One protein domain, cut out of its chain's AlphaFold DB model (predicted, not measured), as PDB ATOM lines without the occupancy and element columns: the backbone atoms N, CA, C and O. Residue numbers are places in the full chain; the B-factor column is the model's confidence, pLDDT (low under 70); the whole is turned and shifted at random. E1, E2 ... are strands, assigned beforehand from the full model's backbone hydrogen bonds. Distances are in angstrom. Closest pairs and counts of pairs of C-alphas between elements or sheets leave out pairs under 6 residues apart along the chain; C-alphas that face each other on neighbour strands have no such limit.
ATOM      1  N   SER A  26     214.135 341.748 336.731       89.56
ATOM      2  CA  SER A  26     215.126 341.142 337.637       89.56
ATOM      3  C   SER A  26     214.440 340.403 338.784       89.56
ATOM      4  O   SER A  26     213.566 340.979 339.440       89.56
ATOM      5  N   LEU A  27     214.886 339.178 339.089       89.94
ATOM      6  CA  LEU A  27     214.350 338.415 340.222       89.94
ATOM      7  C   LEU A  27     214.563 339.116 341.575       89.94
ATOM      8  O   LEU A  27     213.859 338.843 342.543       89.94
ATOM      9  N   PHE A  28     215.503 340.060 341.632       88.62
ATOM     10  CA  PHE A  28     215.758 340.877 342.812       88.62
ATOM     11  C   PHE A  28     214.547 341.721 343.246       88.62
ATOM     12  O   PHE A  28     214.405 342.018 344.425       88.62
ATOM     13  N   LYS A  29     213.624 342.052 342.330       88.00
ATOM     14  CA  LYS A  29     212.400 342.803 342.669       88.00
ATOM     15  C   LYS A  29     211.354 341.979 343.434       88.00
ATOM     16  O   LYS A  29     210.340 342.527 343.841       88.00
ATOM     17  N   PHE A  30     211.583 340.681 343.629       90.00
ATOM     18  CA  PHE A  30     210.603 339.743 344.182       90.00
ATOM     19  C   PHE A  30     210.989 339.268 345.586       90.00
ATOM     20  O   PHE A  30     211.019 338.066 345.869       90.00
ATOM     21  N   SER A  31     211.326 340.226 346.456       87.56
ATOM     22  CA  SER A  31     211.664 340.023 347.874       87.56
ATOM     23  C   SER A  31     212.600 338.828 348.105       87.56
ATOM     24  O   SER A  31     212.203 337.837 348.744       87.56
ATOM     25  N   PRO A  32     213.814 338.863 347.528       86.56
ATOM     26  CA  PRO A  32     214.736 337.744 347.552       86.56
ATOM     27  C   PRO A  32     215.228 337.472 348.974       86.56
ATOM     28  O   PRO A  32     215.553 338.388 349.723       86.56
ATOM     29  N   LYS A  33     215.300 336.196 349.353       85.38
ATOM     30  CA  LYS A  33     215.850 335.759 350.641       85.38
ATOM     31  C   LYS A  33     216.859 334.646 350.404       85.38
ATOM     32  O   LYS A  33     216.512 333.623 349.815       85.38
ATOM     33  N   VAL A  34     218.097 334.835 350.854       84.25
ATOM     34  CA  VAL A  34     219.137 333.801 350.743       84.25
ATOM     35  C   VAL A  34     218.785 332.658 351.680       84.25
ATOM     36  O   VAL A  34     218.553 332.880 352.869       84.25
ATOM     37  N   VAL A  35     218.735 331.450 351.135       82.62
ATOM     38  CA  VAL A  35     218.502 330.223 351.887       82.62
ATOM     39  C   VAL A  35     219.845 329.601 352.221       82.62
ATOM     40  O   VAL A  35     220.700 329.417 351.351       82.62
ATOM     41  N   ILE A  36     220.030 329.304 353.499       76.62
ATOM     42  CA  ILE A  36     221.256 328.759 354.056       76.62
ATOM     43  C   ILE A  36     220.996 327.318 354.510       76.62
ATOM     44  O   ILE A  36     220.016 327.061 355.214       76.62
ATOM     45  N   GLU A  37     221.908 326.416 354.160       71.38
ATOM     46  CA  GLU A  37     221.969 325.028 354.629       71.38
ATOM     47  C   GLU A  37     223.200 324.823 355.534       71.38
ATOM     48  O   GLU A  37     224.233 325.489 355.379       71.38
ATOM     49  N   LYS A  38     223.093 323.922 356.522       59.38
ATOM     50  CA  LYS A  38     224.249 323.500 357.334       59.38
ATOM     51  C   LYS A  38     225.205 322.669 356.470       59.38
ATOM     52  O   LYS A  38     224.766 321.946 355.585       59.38
ATOM     53  N   ILE A  39     226.507 322.768 356.748       57.84
ATOM     54  CA  ILE A  39     227.538 321.978 356.052       57.84
ATOM     55  C   ILE A  39     227.446 320.489 356.434       57.84
ATOM     56  O   ILE A  39     227.668 319.641 355.581       57.84
ATOM     57  N   HIS A  40     227.041 320.184 357.673       51.03
ATOM     58  CA  HIS A  40     226.812 318.828 358.171       51.03
ATOM     59  C   HIS A  40     225.449 318.746 358.887       51.03
ATOM     60  O   HIS A  40     225.154 319.566 359.763       51.03
ATOM     61  N   GLY A  41     224.621 317.768 358.505       48.78
ATOM     62  CA  GLY A  41     223.326 317.459 359.130       48.78
ATOM     63  C   GLY A  41     222.084 317.987 358.392       48.78
ATOM     64  O   GLY A  41     222.076 319.080 357.825       48.78
ATOM     65  N   LYS A  42     220.996 317.202 358.432       45.88
ATOM     66  CA  LYS A  42     219.673 317.561 357.894       45.88
ATOM     67  C   LYS A  42     219.037 318.623 358.800       45.88
ATOM     68  O   LYS A  42     218.635 318.335 359.922       45.88
ATOM     69  N   SER A  43     218.959 319.878 358.366       50.78
ATOM     70  CA  SER A  43     218.219 320.917 359.100       50.78
ATOM     71  C   SER A  43     217.569 321.917 358.147       50.78
ATOM     72  O   SER A  43     218.119 322.229 357.094       50.78
ATOM     73  N   LYS A  44     216.388 322.404 358.553       50.09
ATOM     74  CA  LYS A  44     215.481 323.293 357.806       50.09
ATOM     75  C   LYS A  44     216.211 324.488 357.173       50.09
ATOM     76  O   LYS A  44     217.035 325.135 357.816       50.09
ATOM     77  N   ALA A  45     215.839 324.802 355.932       54.59
ATOM     78  CA  ALA A  45     216.242 325.998 355.198       54.59
ATOM     79  C   ALA A  45     216.057 327.266 356.055       54.59
ATOM     80  O   ALA A  45     214.930 327.667 356.346       54.59
ATOM     81  N   LEU A  46     217.158 327.908 356.457       58.78
ATOM     82  CA  LEU A  46     217.123 329.165 357.208       58.78
ATOM     83  C   LEU A  46     217.320 330.345 356.259       58.78
ATOM     84  O   LEU A  46     218.199 330.322 355.400       58.78
ATOM     85  N   TYR A  47     216.529 331.400 356.435       60.50
ATOM     86  CA  TYR A  47     216.697 332.635 355.676       60.50
ATOM     87  C   TYR A  47     217.789 333.505 356.307       60.50
ATOM     88  O   TYR A  47     217.755 333.800 357.504       60.50
ATOM     89  N   SER A  48     218.758 333.942 355.506       58.47
ATOM     90  CA  SER A  48     219.703 334.984 355.913       58.47
ATOM     91  C   SER A  48     218.960 336.311 356.090       58.47
ATOM     92  O   SER A  48     218.290 336.757 355.161       58.47
ATOM     93  N   ARG A  49     219.115 336.970 357.248       52.19
ATOM     94  CA  ARG A  49     218.602 338.338 357.473       52.19
ATOM     95  C   ARG A  49     219.402 339.414 356.719       52.19
ATOM     96  O   ARG A  49     218.893 340.505 356.533       52.19
ATOM     97  N   LEU A  50     220.627 339.108 356.274       52.19
ATOM     98  CA  LEU A  50     221.605 340.082 355.754       52.19
ATOM     99  C   LEU A  50     222.162 339.722 354.364       52.19
ATOM    100  O   LEU A  50     223.192 340.244 353.948       52.19
ATOM    101  N   GLY A  51     221.548 338.769 353.656       55.09
ATOM    102  CA  GLY A  51     222.018 338.321 352.336       55.09
ATOM    103  C   GLY A  51     223.371 337.590 352.334       55.09
ATOM    104  O   GLY A  51     223.809 337.128 351.285       55.09
ATOM    105  N   LYS A  52     224.020 337.428 353.492       59.88
ATOM    106  CA  LYS A  52     225.272 336.679 353.661       59.88
ATOM    107  C   LYS A  52     224.998 335.350 354.366       59.88
ATOM    108  O   LYS A  52     224.205 335.292 355.312       59.88
ATOM    109  N   ALA A  53     225.621 334.272 353.897       59.28
ATOM    110  CA  ALA A  53     225.661 333.028 354.656       59.28
ATOM    111  C   ALA A  53     226.494 333.260 355.929       59.28
ATOM    112  O   ALA A  53     227.553 333.880 355.863       59.28
ATOM    113  N   LYS A  54     226.003 332.808 357.089       60.12
ATOM    114  CA  LYS A  54     226.803 332.814 358.325       60.12
ATOM    115  C   LYS A  54     227.982 331.842 358.173       60.12
ATOM    116  O   LYS A  54     227.840 330.834 357.479       60.12
ATOM    117  N   ALA A  55     229.103 332.125 358.839       56.81
ATOM    118  CA  ALA A  55     230.261 331.230 358.892       56.81
ATOM    119  C   ALA A  55     229.842 329.795 359.282       56.81
ATOM    120  O   ALA A  55     228.923 329.606 360.083       56.81
ATOM    121  N   GLY A  56     230.457 328.786 358.656       60.91
ATOM    122  CA  GLY A  56     230.106 327.371 358.857       60.91
ATOM    123  C   GLY A  56     228.818 326.909 358.160       60.91
ATOM    124  O   GLY A  56     228.334 325.804 358.414       60.91
ATOM    125  N   ARG A  57     228.232 327.729 357.278       66.94
ATOM    126  CA  ARG A  57     227.040 327.367 356.501       66.94
ATOM    127  C   ARG A  57     227.207 327.665 355.014       66.94
ATOM    128  O   ARG A  57     227.859 328.638 354.640       66.94
ATOM    129  N   ARG A  58     226.588 326.848 354.162       69.94
ATOM    130  CA  ARG A  58     226.606 327.028 352.702       69.94
ATOM    131  C   ARG A  58     225.308 327.684 352.245       69.94
ATOM    132  O   ARG A  58     224.227 327.378 352.744       69.94
ATOM    133  N   ALA A  59     225.409 328.612 351.298       73.00
ATOM    134  CA  ALA A  59     224.230 329.149 350.630       73.00
ATOM    135  C   ALA A  59     223.673 328.080 349.678       73.00
ATOM    136  O   ALA A  59     224.348 327.684 348.732       73.00
ATOM    137  N   ALA A  60     222.448 327.629 349.929       79.69
ATOM    138  CA  ALA A  60     221.755 326.663 349.077       79.69
ATOM    139  C   ALA A  60     221.169 327.327 347.823       79.69
ATOM    140  O   ALA A  60     221.040 326.726 346.750       79.69
ATOM    141  N   GLY A  61     220.806 328.603 347.949       87.00
ATOM    142  CA  GLY A  61     220.251 329.387 346.860       87.00
ATOM    143  C   GLY A  61     219.556 330.652 347.340       87.00
ATOM    144  O   GLY A  61     219.694 331.071 348.492       87.00
ATOM    145  N   VAL A  62     218.746 331.237 346.458       87.81
ATOM    146  CA  VAL A  62     217.903 332.397 346.773       87.81
ATOM    147  C   VAL A  62     216.442 332.037 346.556       87.81
ATOM    148  O   VAL A  62     216.038 331.621 345.477       87.81
ATOM    149  N   SER A  63     215.630 332.201 347.589       89.62
ATOM    150  CA  SER A  63     214.180 332.093 347.499       89.62
ATOM    151  C   SER A  63     213.599 333.418 347.015       89.62
ATOM    152  O   SER A  63     213.936 334.461 347.576       89.62
ATOM    153  N   VAL A  64     212.710 333.390 346.025       90.56
ATOM    154  CA  VAL A  64     212.026 334.569 345.458       90.56
ATOM    155  C   VAL A  64     210.516 334.384 345.490       90.56
ATOM    156  O   VAL A  64     210.027 333.255 345.457       90.56
ATOM    157  N   GLN A  65     209.775 335.485 345.538       90.69
ATOM    158  CA  GLN A  65     208.317 335.492 345.604       90.69
ATOM    159  C   GLN A  65     207.731 336.190 344.378       90.69
ATOM    160  O   GLN A  65     207.415 337.374 344.418       90.69
ATOM    161  N   ILE A  66     207.644 335.452 343.270       87.69
ATOM    162  CA  ILE A  66     207.091 335.979 342.012       87.69
ATOM    163  C   ILE A  66     205.572 336.135 342.131       87.69
ATOM    164  O   ILE A  66     205.020 337.156 341.739       87.69
ATOM    165  N   VAL A  67     204.916 335.135 342.722       86.81
ATOM    166  CA  VAL A  67     203.489 335.157 343.051       86.81
ATOM    167  C   VAL A  67     203.349 335.435 344.543       86.81
ATOM    168  O   VAL A  67     204.041 334.830 345.367       86.81
ATOM    169  N   ARG A  68     202.459 336.359 344.916       86.06
ATOM    170  CA  ARG A  68     202.199 336.676 346.327       86.06
ATOM    171  C   ARG A  68     201.767 335.405 347.072       86.06
ATOM    172  O   ARG A  68     201.044 334.577 346.541       86.06
ATOM    173  N   GLY A  69     202.277 335.219 348.286       87.75
ATOM    174  CA  GLY A  69     202.082 334.000 349.085       87.75
ATOM    175  C   GLY A  69     202.952 332.788 348.707       87.75
ATOM    176  O   GLY A  69     203.201 331.955 349.570       87.75
ATOM    177  N   GLN A  70     203.504 332.705 347.489       89.00
ATOM    178  CA  GLN A  70     204.268 331.530 347.042       89.00
ATOM    179  C   GLN A  70     205.742 331.851 346.783       89.00
ATOM    180  O   GLN A  70     206.087 332.714 345.973       89.00
ATOM    181  N   ARG A  71     206.642 331.130 347.460       87.62
ATOM    182  CA  ARG A  71     208.090 331.304 347.297       87.62
ATOM    183  C   ARG A  71     208.701 330.145 346.522       87.62
ATOM    184  O   ARG A  71     208.487 328.990 346.867       87.62
ATOM    185  N   LYS A  72     209.533 330.455 345.527       90.00
ATOM    186  CA  LYS A  72     210.286 329.465 344.746       90.00
ATOM    187  C   LYS A  72     211.773 329.572 345.056       90.00
ATOM    188  O   LYS A  72     212.334 330.669 345.051       90.00
ATOM    189  N   LEU A  73     212.412 328.438 345.336       89.50
ATOM    190  CA  LEU A  73     213.853 328.372 345.566       89.50
ATOM    191  C   LEU A  73     214.606 328.319 344.235       89.50
ATOM    192  O   LEU A  73     214.424 327.404 343.434       89.50
ATOM    193  N   VAL A  74     215.510 329.269 344.041       89.19
ATOM    194  CA  VAL A  74     216.491 329.268 342.960       89.19
ATOM    195  C   VAL A  74     217.787 328.662 343.492       89.19
ATOM    196  O   VAL A  74     218.620 329.356 344.083       89.19
ATOM    197  N   ARG A  75     217.947 327.348 343.306       87.94
ATOM    198  CA  ARG A  75     219.149 326.612 343.731       87.94
ATOM    199  C   ARG A  75     220.403 327.112 343.012       87.94
ATOM    200  O   ARG A  75     220.373 327.363 341.803       87.94
ATOM    201  N   GLY A  76     221.491 327.261 343.767       85.50
ATOM    202  CA  GLY A  76     222.770 327.781 343.267       85.50
ATOM    203  C   GLY A  76     222.741 329.259 342.858       85.50
ATOM    204  O   GLY A  76     223.733 329.770 342.340       85.50
ATOM    205  N   GLY A  77     221.614 329.948 343.064       88.06
ATOM    206  CA  GLY A  77     221.526 331.391 342.909       88.06
ATOM    207  C   GLY A  77     222.169 332.109 344.092       88.06
ATOM    208  O   GLY A  77     222.134 331.614 345.219       88.06
ATOM    209  N   PHE A  78     222.721 333.290 343.852       86.56
ATOM    210  CA  PHE A  78     223.312 334.137 344.885       86.56
ATOM    211  C   PHE A  78     223.035 335.615 344.593       86.56
ATOM    212  O   PHE A  78     222.822 336.012 343.447       86.56
ATOM    213  N   LEU A  79     222.975 336.418 345.654       85.75
ATOM    214  CA  LEU A  79     222.670 337.844 345.592       85.75
ATOM    215  C   LEU A  79     223.980 338.629 345.564       85.75
ATOM    216  O   LEU A  79     224.847 338.404 346.407       85.75
ATOM    217  N   VAL A  80     224.130 339.525 344.589       83.44
ATOM    218  CA  VAL A  80     225.340 340.340 344.423       83.44
ATOM    219  C   VAL A  80     224.952 341.787 344.191       83.44
ATOM    220  O   VAL A  80     224.062 342.075 343.389       83.44
ATOM    221  N   LYS A  81     225.681 342.680 344.858       84.94
ATOM    222  CA  LYS A  81     225.768 344.095 344.520       84.94
ATOM    223  C   LYS A  81     227.026 344.308 343.685       84.94
ATOM    224  O   LYS A  81     228.131 344.055 344.161       84.94
ATOM    225  N   LEU A  82     226.857 344.698 342.427       82.50
ATOM    226  CA  LEU A  82     227.975 345.046 341.551       82.50
ATOM    227  C   LEU A  82     228.588 346.384 341.982       82.50
ATOM    228  O   LEU A  82     227.917 347.197 342.617       82.50
ATOM    229  N   LYS A  83     229.841 346.642 341.583       83.25
ATOM    230  CA  LYS A  83     230.526 347.924 341.850       83.25
ATOM    231  C   LYS A  83     229.742 349.134 341.327       83.25
ATOM    232  O   LYS A  83     229.766 350.187 341.941       83.25
ATOM    233  N   THR A  84     228.975 348.952 340.253       84.38
ATOM    234  CA  THR A  84     228.076 349.967 339.680       84.38
ATOM    235  C   THR A  84     226.830 350.246 340.536       84.38
ATOM    236  O   THR A  84     225.923 350.939 340.092       84.38
ATOM    237  N   GLY A  85     226.700 349.625 341.714       80.25
ATOM    238  CA  GLY A  85     225.527 349.729 342.586       80.25
ATOM    239  C   GLY A  85     224.347 348.839 342.180       80.25
ATOM    240  O   GLY A  85     223.364 348.761 342.911       80.25
ATOM    241  N   HIS A  86     224.427 348.128 341.051       82.88
ATOM    242  CA  HIS A  86     223.349 347.249 340.599       82.88
ATOM    243  C   HIS A  86     223.256 345.970 341.435       82.88
ATOM    244  O   HIS A  86     224.191 345.169 341.476       82.88
ATOM    245  N   GLU A  87     222.086 345.744 342.029       86.25
ATOM    246  CA  GLU A  87     221.773 344.539 342.794       86.25
ATOM    247  C   GLU A  87     220.938 343.568 341.951       86.25
ATOM    248  O   GLU A  87     219.911 343.919 341.353       86.25
ATOM    249  N   ALA A  88     221.402 342.323 341.858       88.50
ATOM    250  CA  ALA A  88     220.687 341.276 341.147       88.50
ATOM    251  C   ALA A  88     220.975 339.889 341.728       88.50
ATOM    252  O   ALA A  88     221.930 339.676 342.477       88.50
ATOM    253  N   ILE A  89     220.121 338.934 341.361       89.88
ATOM    254  CA  ILE A  89     220.387 337.518 341.591       89.88
ATOM    255  C   ILE A  89     221.132 336.984 340.375       89.88
ATOM    256  O   ILE A  89     220.673 337.143 339.241       89.88
ATOM    257  N   PHE A  90     222.247 336.317 340.629       90.88
ATOM    258  CA  PHE A  90     223.046 335.646 339.618       90.88
ATOM    259  C   PHE A  90     223.083 334.146 339.872       90.88
ATOM    260  O   PHE A  90     222.855 333.681 340.991       90.88
ATOM    261  N   LYS A  91     223.381 333.389 338.822       92.12
ATOM    262  CA  LYS A  91     223.691 331.964 338.893       92.12
ATOM    263  C   LYS A  91     224.859 331.681 337.956       92.12
ATOM    264  O   LYS A  91     224.940 332.273 336.885       92.12
ATOM    265  N   ARG A  92     225.764 330.798 338.367       92.06
ATOM    266  CA  ARG A  92     226.831 330.303 337.489       92.06
ATOM    267  C   ARG A  92     226.225 329.437 336.397       92.06
ATOM    268  O   ARG A  92     225.265 328.710 336.660       92.06
ATOM    269  N   GLU A  93     226.777 329.514 335.197       91.50
ATOM    270  CA  GLU A  93     226.324 328.652 334.099       91.50
ATOM    271  C   GLU A  93     226.859 327.223 334.251       91.50
ATOM    272  O   GLU A  93     226.160 326.270 333.924       91.50
ATOM    273  N   GLY A  94     228.044 327.069 334.853       90.38
ATOM    274  CA  GLY A  94     228.668 325.775 335.125       90.38
ATOM    275  C   GLY A  94     229.302 325.675 336.515       90.38
ATOM    276  O   GLY A  94     228.991 326.441 337.430       90.38
ATOM    277  N   LYS A  95     230.213 324.704 336.673       87.88
ATOM    278  CA  LYS A  95     230.956 324.466 337.928       87.88
ATOM    279  C   LYS A  95     231.974 325.576 338.224       87.88
ATOM    280  O   LYS A  95     232.203 325.915 339.388       87.88
ATOM    281  N   ALA A  96     232.566 326.149 337.176       90.44
ATOM    282  CA  ALA A  96     233.544 327.227 337.277       90.44
ATOM    283  C   ALA A  96     232.946 328.502 337.903       90.44
ATOM    284  O   ALA A  96     231.729 328.688 337.966       90.44
ATOM    285  N   ARG A  97     233.808 329.392 338.415       85.44
ATOM    286  CA  ARG A  97     233.359 330.649 339.049       85.44
ATOM    287  C   ARG A  97     232.665 331.598 338.079       85.44
ATOM    288  O   ARG A  97     231.727 332.282 338.483       85.44
ATOM    289  N   LEU A  98     233.124 331.607 336.840       90.88
ATOM    290  CA  LEU A  98     232.585 332.349 335.713       90.88
ATOM    291  C   LEU A  98     232.358 331.354 334.563       90.88
ATOM    292  O   LEU A  98     233.020 330.313 334.555       90.88
ATOM    293  N   PRO A  99     231.454 331.641 333.615       92.94
ATOM    294  CA  PRO A  99     230.578 332.815 333.527       92.94
ATOM    295  C   PRO A  99     229.380 332.778 334.498       92.94
ATOM    296  O   PRO A  99     228.957 331.724 334.989       92.94
ATOM    297  N   ILE A 100     228.837 333.964 334.801       91.06
ATOM    298  CA  ILE A 100     227.643 334.144 335.641       91.06
ATOM    299  C   ILE A 100     226.524 334.815 334.849       91.06
ATOM    300  O   ILE A 100     226.734 335.814 334.167       91.06
ATOM    301  N   LYS A 101     225.306 334.300 334.998       92.56
ATOM    302  CA  LYS A 101     224.108 334.807 334.335       92.56
ATOM    303  C   LYS A 101     223.190 335.498 335.328       92.56
ATOM    304  O   LYS A 101     222.885 334.965 336.398       92.56
ATOM    305  N   LYS A 102     222.710 336.685 334.955       91.19
ATOM    306  CA  LYS A 102     221.676 337.404 335.705       91.19
ATOM    307  C   LYS A 102     220.337 336.691 335.551       91.19
ATOM    308  O   LYS A 102     219.869 336.471 334.435       91.19
ATOM    309  N   LEU A 103     219.682 336.403 336.667       91.81
ATOM    310  CA  LEU A 103     218.368 335.777 336.657       91.81
ATOM    311  C   LEU A 103     217.253 336.822 336.627       91.81
ATOM    312  O   LEU A 103     217.176 337.725 337.464       91.81
ATOM    313  N   SER A 104     216.370 336.668 335.646       91.12
ATOM    314  CA  SER A 104     215.198 337.515 335.435       91.12
ATOM    315  C   SER A 104     213.984 336.640 335.136       91.12
ATOM    316  O   SER A 104     214.125 335.534 334.621       91.12
ATOM    317  N   THR A 105     212.800 337.137 335.467       86.75
ATOM    318  CA  THR A 105     211.527 336.584 334.992       86.75
ATOM    319  C   THR A 105     211.136 337.235 333.665       86.75
ATOM    320  O   THR A 105     211.673 338.289 333.305       86.75
ATOM    321  N   ILE A 106     210.180 336.626 332.958       82.88
ATOM    322  CA  ILE A 106     209.537 337.220 331.784       82.88
ATOM    323  C   ILE A 106     209.037 338.636 332.101       82.88
ATOM    324  O   ILE A 106     208.627 338.934 333.227       82.88
TER     325      ILE A 106
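This is residues 26 to 106 of the 145 residues of an uncharacterized protein of Deltaproteobacteria bacterium GWF2_42_12 (UniProt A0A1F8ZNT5). Two small sheets of three antiparallel strands each, E1-E2-E3 and E4-E5-E6, stand at a corner to each other, with E3 running on into E4 at 90 degrees across a single residue. The long strand E2 passes nearest to the middle, close beside the beginning of E4, while a long loop of residues 39 to 56 makes the link from E1 to E2. The printed part has 81 residues with six named strands, E1 to E6 in chain order, and no named helix; the class is all strand, though only 37 of the residues are in named elements. It is compact, with a radius of gyration of the C-alphas of 12.8 A, and its C-alphas span 35 by 34 by 22 A.

E1, residues 33 to 38, and E2, residues 57 to 67, form an antiparallel hairpin at 147 degrees, with N 35 and O 61 within hydrogen-bond range at 2.8 A. Residues 35 to 36 of E1 also pair, antiparallel, with residues 46 to 47. E2 and E3, residues 70 to 75, form the next hairpin, at 141 degrees, with N 72 and O 64 2.8 A apart. E1, E2 and E3 are a meander, each strand the antiparallel neighbour of the one before; this sheet is only just strongly twisted, its C-alphas lying up to 4.3 A off the best plane. E4, residues 77 to 81, meets E3 only through their link. The closest C-alphas of E2 and E4 are those of Gly 61 and Gly 77, 4.6 A apart. E4 and E5, residues 87 to 92, form a hairpin at 140 degrees, with N 78 and O 90 2.9 A apart. E5 and E6, residues 100 to 102, form another at 136 degrees, with N 101 and O 91 2.8 A apart, and E4, E5 and E6 are a second meander. E3 is apart from E5 and E6.

E1 begins at C-alpha 33, (215.850, 335.759, 350.641), and is 16.3 A long. E2 is the longest strand, 28.2 A from C-alpha 57 to C-alpha 67 at (203.489, 335.157, 343.051). E3 and E5 are each 16.0 A long, and E4 13.5 A. E6 is 6.8 A long and ends at C-alpha 102, (221.676, 337.404, 335.705).

The C-alphas farthest apart are those of Gly 41 and Thr 84, at 38.2 A. The printed part has no cut. The link from E1 to E2 is long, with 18 residues. Mean pLDDT of the printed part is 79.2; residues 38 to 58 are under 70.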